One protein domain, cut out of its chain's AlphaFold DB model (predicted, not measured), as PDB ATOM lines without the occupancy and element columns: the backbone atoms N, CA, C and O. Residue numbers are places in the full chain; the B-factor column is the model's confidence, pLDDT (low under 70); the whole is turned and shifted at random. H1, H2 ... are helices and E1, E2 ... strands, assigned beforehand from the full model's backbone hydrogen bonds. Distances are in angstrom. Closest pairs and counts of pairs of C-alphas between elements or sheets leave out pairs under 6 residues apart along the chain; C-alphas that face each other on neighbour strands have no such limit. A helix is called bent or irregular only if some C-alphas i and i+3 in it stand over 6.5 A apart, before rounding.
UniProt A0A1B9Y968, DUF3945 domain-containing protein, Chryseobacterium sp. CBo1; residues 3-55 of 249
ATOM      1  N   GLU A   3     -10.612 -13.339  39.212       71.75
ATOM      2  CA  GLU A   3     -10.404 -12.234  38.260       71.75
ATOM      3  C   GLU A   3      -8.970 -11.690  38.300       71.75
ATOM      4  O   GLU A   3      -8.374 -11.424  37.263       71.75
ATOM      5  N   LYS A   4      -8.363 -11.623  39.494       71.75
ATOM      6  CA  LYS A   4      -6.964 -11.190  39.660       71.75
ATOM      7  C   LYS A   4      -5.966 -12.145  38.994       71.75
ATOM      8  O   LYS A   4      -4.884 -11.715  38.622       71.75
ATOM      9  N   PHE A   5      -6.330 -13.419  38.852       70.31
ATOM     10  CA  PHE A   5      -5.527 -14.439  38.172       70.31
ATOM     11  C   PHE A   5      -5.962 -14.682  36.720       70.31
ATOM     12  O   PHE A   5      -5.455 -15.607  36.093       70.31
ATOM     13  N   ASN A   6      -6.895 -13.881  36.186       78.75
ATOM     14  CA  ASN A   6      -7.475 -14.056  34.851       78.75
ATOM     15  C   ASN A   6      -8.047 -15.474  34.605       78.75
ATOM     16  O   ASN A   6      -8.013 -15.991  33.493       78.75
ATOM     17  N   ALA A   7      -8.546 -16.114  35.669       82.50
ATOM     18  CA  ALA A   7      -8.974 -17.514  35.675       82.50
ATOM     19  C   ALA A   7     -10.490 -17.689  35.462       82.50
ATOM     20  O   ALA A   7     -10.955 -18.797  35.204       82.50
ATOM     21  N   LEU A   8     -11.272 -16.609  35.591       86.19
ATOM     22  CA  LEU A   8     -12.735 -16.659  35.514       86.19
ATOM     23  C   LEU A   8     -13.225 -17.039  34.108       86.19
ATOM     24  O   LEU A   8     -14.041 -17.946  33.971       86.19
ATOM     25  N   ASP A   9     -12.671 -16.411  33.070       88.12
ATOM     26  CA  ASP A   9     -13.035 -16.679  31.673       88.12
ATOM     27  C   ASP A   9     -12.784 -18.132  31.257       88.12
ATOM     28  O   ASP A   9     -13.524 -18.690  30.447       88.12
ATOM     29  N   GLU A  10     -11.720 -18.744  31.779       89.62
ATOM     30  CA  GLU A  10     -11.395 -20.146  31.514       89.62
ATOM     31  C   GLU A  10     -12.442 -21.060  32.153       89.62
ATOM     32  O   GLU A  10     -13.001 -21.920  31.472       89.62
ATOM     33  N   LEU A  11     -12.768 -20.816  33.425       90.12
ATOM     34  CA  LEU A  11     -13.754 -21.593  34.173       90.12
ATOM     35  C   LEU A  11     -15.148 -21.522  33.542       90.12
ATOM     36  O   LEU A  11     -15.786 -22.560  33.380       90.12
ATOM     37  N   LEU A  12     -15.599 -20.330  33.138       89.12
ATOM     38  CA  LEU A  12     -16.908 -20.141  32.497       89.12
ATOM     39  C   LEU A  12     -17.014 -20.840  31.135       89.12
ATOM     40  O   LEU A  12     -18.108 -21.203  30.712       89.12
ATOM     41  N   LYS A  13     -15.884 -21.074  30.462       88.50
ATOM     42  CA  LYS A  13     -15.811 -21.863  29.220       88.50
ATOM     43  C   LYS A  13     -15.647 -23.368  29.478       88.50
ATOM     44  O   LYS A  13     -15.473 -24.125  28.528       88.50
ATOM     45  N   GLY A  14     -15.656 -23.801  30.741       86.75
ATOM     46  CA  GLY A  14     -15.423 -25.191  31.145       86.75
ATOM     47  C   GLY A  14     -13.954 -25.622  31.079       86.75
ATOM     48  O   GLY A  14     -13.643 -26.803  31.264       86.75
ATOM     49  N   PHE A  15     -13.026 -24.692  30.828       90.12
ATOM     50  CA  PHE A  15     -11.599 -24.981  30.830       90.12
ATOM     51  C   PHE A  15     -11.049 -25.024  32.251       90.12
ATOM     52  O   PHE A  15     -11.504 -24.340  33.169       90.12
ATOM     53  N   LYS A  16     -10.014 -25.840  32.417       92.50
ATOM     54  CA  LYS A  16      -9.227 -25.875  33.639       92.50
ATOM     55  C   LYS A  16      -8.313 -24.647  33.701       92.50
ATOM     56  O   LYS A  16      -7.648 -24.351  32.706       92.50
ATOM     57  N   THR A  17      -8.201 -24.006  34.865       92.81
ATOM     58  CA  THR A  17      -7.382 -22.793  35.053       92.81
ATOM     59  C   THR A  17      -5.963 -22.976  34.520       92.81
ATOM     60  O   THR A  17      -5.339 -23.996  34.795       92.81
ATOM     61  N   SER A  18      -5.410 -22.036  33.760       90.38
ATOM     62  CA  SER A  18      -4.048 -22.126  33.205       90.38
ATOM     63  C   SER A  18      -2.950 -21.978  34.263       90.38
ATOM     64  O   SER A  18      -1.797 -22.333  34.011       90.38
ATOM     65  N   VAL A  19      -3.319 -21.517  35.459       91.75
ATOM     66  CA  VAL A  19      -2.438 -21.336  36.615       91.75
ATOM     67  C   VAL A  19      -2.863 -22.205  37.797       91.75
ATOM     68  O   VAL A  19      -4.009 -22.661  37.889       91.75
ATOM     69  N   LEU A  20      -1.917 -22.419  38.712       92.31
ATOM     70  CA  LEU A  20      -2.188 -22.990  40.026       92.31
ATOM     71  C   LEU A  20      -2.747 -21.909  40.945       92.31
ATOM     72  O   LEU A  20      -2.187 -20.818  41.043       92.31
ATOM     73  N   LEU A  21      -3.836 -22.236  41.627       91.31
ATOM     74  CA  LEU A  21      -4.479 -21.385  42.612       91.31
ATOM     75  C   LEU A  21      -4.343 -22.026  43.997       91.31
ATOM     76  O   LEU A  21      -4.479 -23.249  44.111       91.31
ATOM     77  N   PRO A  22      -4.087 -21.229  45.047       90.00
ATOM     78  CA  PRO A  22      -4.163 -21.709  46.416       90.00
ATOM     79  C   PRO A  22      -5.630 -21.945  46.786       90.00
ATOM     80  O   PRO A  22      -6.460 -21.040  46.688       90.00
ATOM     81  N   VAL A  23      -5.949 -23.161  47.214       88.50
ATOM     82  CA  VAL A  23      -7.296 -23.585  47.601       88.50
ATOM     83  C   VAL A  23      -7.237 -24.149  49.012       88.50
ATOM     84  O   VAL A  23      -6.352 -24.936  49.341       88.50
ATOM     85  N   LEU A  24      -8.183 -23.736  49.850       83.69
ATOM     86  CA  LEU A  24      -8.413 -24.365  51.145       83.69
ATOM     87  C   LEU A  24      -9.083 -25.718  50.896       83.69
ATOM     88  O   LEU A  24     -10.225 -25.760  50.443       83.69
ATOM     89  N   CYS A  25      -8.361 -26.805  51.157       69.06
ATOM     90  CA  CYS A  25      -8.939 -28.144  51.165       69.06
ATOM     91  C   CYS A  25      -9.166 -28.586  52.610       69.06
ATOM     92  O   CYS A  25      -8.283 -28.445  53.455       69.06
ATOM     93  N   ASP A  26     -10.357 -29.123  52.856       65.25
ATOM     94  CA  ASP A  26     -10.711 -29.817  54.088       65.25
ATOM     95  C   ASP A  26     -11.048 -31.259  53.694       65.25
ATOM     96  O   ASP A  26     -12.150 -31.558  53.238       65.25
ATOM     97  N   ASP A  27     -10.047 -32.135  53.733       59.47
ATOM     98  CA  ASP A  27     -10.185 -33.557  53.392       59.47
ATOM     99  C   ASP A  27     -10.462 -34.430  54.631       59.47
ATOM    100  O   ASP A  27     -10.349 -35.658  54.586       59.47
ATOM    101  N   GLY A  28     -10.826 -33.794  55.751       55.91
ATOM    102  CA  GLY A  28     -11.121 -34.445  57.025       55.91
ATOM    103  C   GLY A  28      -9.892 -34.973  57.772       55.91
ATOM    104  O   GLY A  28     -10.053 -35.484  58.880       55.91
ATOM    105  N   LYS A  29      -8.677 -34.860  57.210       56.00
ATOM    106  CA  LYS A  29      -7.422 -35.288  57.858       56.00
ATOM    107  C   LYS A  29      -6.476 -34.126  58.146       56.00
ATOM    108  O   LYS A  29      -5.883 -34.120  59.221       56.00
ATOM    109  N   GLU A  30      -6.375 -33.132  57.261       53.25
ATOM    110  CA  GLU A  30      -5.610 -31.900  57.501       53.25
ATOM    111  C   GLU A  30      -6.286 -30.687  56.839       53.25
ATOM    112  O   GLU A  30      -6.602 -30.697  55.652       53.25
ATOM    113  N   LYS A  31      -6.453 -29.590  57.592       64.44
ATOM    114  CA  LYS A  31      -6.814 -28.289  57.012       64.44
ATOM    115  C   LYS A  31      -5.556 -27.629  56.471       64.44
ATOM    116  O   LYS A  31      -4.692 -27.212  57.242       64.44
ATOM    117  N   GLY A  32      -5.457 -27.516  55.150       76.38
ATOM    118  CA  GLY A  32      -4.278 -26.963  54.493       76.38
ATOM    119  C   GLY A  32      -4.606 -26.187  53.225       76.38
ATOM    120  O   GLY A  32      -5.577 -26.466  52.522       76.38
ATOM    121  N   VAL A  33      -3.763 -25.199  52.919       83.62
ATOM    122  CA  VAL A  33      -3.780 -24.532  51.615       83.62
ATOM    123  C   VAL A  33      -2.982 -25.389  50.641       83.62
ATOM    124  O   VAL A  33      -1.773 -25.568  50.797       83.62
ATOM    125  N   VAL A  34      -3.660 -25.909  49.625       87.88
ATOM    126  CA  VAL A  34      -3.047 -26.696  48.554       87.88
ATOM    127  C   VAL A  34      -3.064 -25.913  47.253       87.88
ATOM    128  O   VAL A  34      -4.006 -25.183  46.958       87.88
ATOM    129  N   ASN A  35      -2.020 -26.075  46.445       91.31
ATOM    130  CA  ASN A  35      -2.035 -25.566  45.080       91.31
ATOM    131  C   ASN A  35      -2.807 -26.546  44.195       91.31
ATOM    132  O   ASN A  35      -2.520 -27.748  44.190       91.31
ATOM    133  N   ALA A  36      -3.770 -26.029  43.441       93.44
ATOM    134  CA  ALA A  36      -4.610 -26.819  42.556       93.44
ATOM    135  C   ALA A  36      -4.962 -26.043  41.285       93.44
ATOM    136  O   ALA A  36      -4.908 -24.814  41.248       93.44
ATOM    137  N   ARG A  37      -5.355 -26.770  40.242       94.62
ATOM    138  CA  ARG A  37      -6.084 -26.183  39.114       94.62
ATOM    139  C   ARG A  37      -7.574 -26.407  39.315       94.62
ATOM    140  O   ARG A  37      -7.979 -27.456  39.812       94.62
ATOM    141  N   LEU A  38      -8.382 -25.438  38.915       94.12
ATOM    142  CA  LEU A  38      -9.833 -25.488  39.075       94.12
ATOM    143  C   LEU A  38     -10.500 -25.735  37.725       94.12
ATOM    144  O   LEU A  38      -9.998 -25.263  36.708       94.12
ATOM    145  N   GLN A  39     -11.620 -26.452  37.708       93.81
ATOM    146  CA  GLN A  39     -12.438 -26.639  36.510       93.81
ATOM    147  C   GLN A  39     -13.916 -26.724  36.888       93.81
ATOM    148  O   GLN A  39     -14.257 -27.393  37.859       93.81
ATOM    149  N   LEU A  40     -14.792 -26.081  36.114       92.44
ATOM    150  CA  LEU A  40     -16.237 -26.295  36.213       92.44
ATOM    151  C   LEU A  40     -16.648 -27.416  35.253       92.44
ATOM    152  O   LEU A  40     -16.273 -27.390  34.079       92.44
ATOM    153  N   LYS A  41     -17.389 -28.407  35.752       89.56
ATOM    154  CA  LYS A  41     -17.926 -29.524  34.959       89.56
ATOM    155  C   LYS A  41     -19.370 -29.800  35.328       89.56
ATOM    156  O   LYS A  41     -19.764 -29.545  36.456       89.56
ATOM    157  N   LEU A  42     -20.127 -30.351  34.387       89.88
ATOM    158  CA  LEU A  42     -21.431 -30.928  34.689       89.88
ATOM    159  C   LEU A  42     -21.226 -32.292  35.355       89.88
ATOM    160  O   LEU A  42     -20.384 -33.072  34.902       89.88
ATOM    161  N   ASN A  43     -21.951 -32.552  36.438       88.94
ATOM    162  CA  ASN A  43     -22.080 -33.896  36.997       88.94
ATOM    163  C   ASN A  43     -23.126 -34.711  36.210       88.94
ATOM    164  O   ASN A  43     -23.744 -34.205  35.271       88.94
ATOM    165  N   ASP A  44     -23.346 -35.963  36.612       86.31
ATOM    166  CA  ASP A  44     -24.317 -36.859  35.965       86.31
ATOM    167  C   ASP A  44     -25.770 -36.346  36.058       86.31
ATOM    168  O   ASP A  44     -26.610 -36.713  35.240       86.31
ATOM    169  N   ASN A  45     -26.053 -35.439  37.002       90.06
ATOM    170  CA  ASN A  45     -27.349 -34.776  37.163       90.06
ATOM    171  C   ASN A  45     -27.481 -33.498  36.311       90.06
ATOM    172  O   ASN A  45     -28.517 -32.836  36.352       90.06
ATOM    173  N   GLY A  46     -26.443 -33.117  35.558       89.06
ATOM    174  CA  GLY A  46     -26.415 -31.876  34.781       89.06
ATOM    175  C   GLY A  46     -26.159 -30.612  35.612       89.06
ATOM    176  O   GLY A  46     -26.356 -29.504  35.116       89.06
ATOM    177  N   GLU A  47     -25.711 -30.741  36.859       92.38
ATOM    178  CA  GLU A  47     -25.377 -29.612  37.729       92.38
ATOM    179  C   GLU A  47     -23.913 -29.207  37.550       92.38
ATOM    180  O   GLU A  47     -23.020 -30.052  37.446       92.38
ATOM    181  N   VAL A  48     -23.645 -27.900  37.562       90.75
ATOM    182  CA  VAL A  48     -22.277 -27.380  37.482       90.75
ATOM    183  C   VAL A  48     -21.581 -27.552  38.831       90.75
ATOM    184  O   VAL A  48     -21.926 -26.898  39.813       90.75
ATOM    185  N   VAL A  49     -20.549 -28.390  38.860       92.50
ATOM    186  CA  VAL A  49     -19.709 -28.652  40.029       92.50
ATOM    187  C   VAL A  49     -18.286 -28.139  39.822       92.50
ATOM    188  O   VAL A  49     -17.728 -28.182  38.720       92.50
ATOM    189  N   LEU A  50     -17.676 -27.658  40.910       91.19
ATOM    190  CA  LEU A  50     -16.266 -27.280  40.937       91.19
ATOM    191  C   LEU A  50     -15.400 -28.517  41.179       91.19
ATOM    192  O   LEU A  50     -15.434 -29.118  42.250       91.19
ATOM    193  N   HIS A  51     -14.567 -28.854  40.202       91.50
ATOM    194  CA  HIS A  51     -13.576 -29.913  40.312       91.50
ATOM    195  C   HIS A  51     -12.198 -29.328  40.663       91.50
ATOM    196  O   HIS A  51     -11.691 -28.430  39.979       91.50
ATOM    197  N   ILE A  52     -11.581 -29.842  41.731       91.81
ATOM    198  CA  ILE A  52     -10.290 -29.372  42.259       91.81
ATOM    199  C   ILE A  52      -9.197 -30.381  41.895       91.81
ATOM    200  O   ILE A  52      -9.112 -31.472  42.458       91.81
ATOM    201  N   HIS A  53      -8.318 -30.003  40.972       92.94
ATOM    202  CA  HIS A  53      -7.191 -30.818  40.525       92.94
ATOM    203  C   HIS A  53      -5.940 -30.489  41.340       92.94
ATOM    204  O   HIS A  53      -5.182 -29.574  41.003       92.94
ATOM    205  N   GLN A  54      -5.730 -31.215  42.435       91.38
ATOM    206  CA  GLN A  54      -4.602 -30.988  43.339       91.38
ATOM    207  C   GLN A  54      -3.256 -31.389  42.718       91.38
ATOM    208  O   GLN A  54      -3.152 -32.371  41.979       91.38
ATOM    209  N   VAL A  55      -2.194 -30.660  43.073       91.69
ATOM    210  CA  VAL A  55      -0.831 -30.986  42.635       91.69
ATOM    211  C   VAL A  55      -0.310 -32.236  43.342       91.69
ATOM    212  O   VAL A  55      -0.052 -32.245  44.546       91.69
TER     213      VAL A  55
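What this domain is: This is residues 3 to 55 of the 249 residues of the protein "DUF3945 domain-containing protein" of Chryseobacterium sp. CBo1 (UniProt A0A1B9Y968). Two hairpins share one long, bent strand, E2, which arches with E1 along its first part and E3 along its last; a short helix, H1, grazes this strongly twisted sheet. The printed part has 53 residues, with one named helix and three named strands in the order H1, E1, E2, E3 along the chain; the sheet's order is E1, E2, E3, all antiparallel, and of the 30 residues in named elements strands hold 25, the class being mostly strand. The whole is flat, 31 by 30 by 16 A, and only just compact, close to loose, with a radius of gyration of the C-alphas of 11.9 A.

Where its parts are: H1, residues 8 to 12, begins at C-alpha 8 (-12.735, -16.659, 35.514) and spans 6.2 A. E1, residues 21 to 26, spans 15.5 A. E2, residues 31 to 42, spans 26.8 A and bends by 85 degrees at residue 35. E3, residues 48 to 54, spans 19.0 A and ends at C-alpha 54 (-4.602, -30.988, 43.339).

How they stand to each other: The strands form a meander, each the antiparallel neighbour of the one before. In the hairpin of E1 and E2, N 23 and O 34 are 2.8 A apart, within hydrogen-bond range. In the hairpin of E2 and E3, N 39 and O 51 are 3.0 A apart, also within range. The pairing is staggered: E2 pairs with E1 over residues 31 to 36 and with E3 over 36 to 42. H1 is on the sheet but only grazes it; its closest C-alphas to E2 are Leu 11 and Leu 40, 5.7 A. In H1 every O i to N i+4 pair is within range.

The domain as a whole: The farthest C-alphas, Lys 13 and Lys 29, are 32.7 A apart. The printed part has no cut and no long link. Residues 25 to 31 have pLDDT under 70.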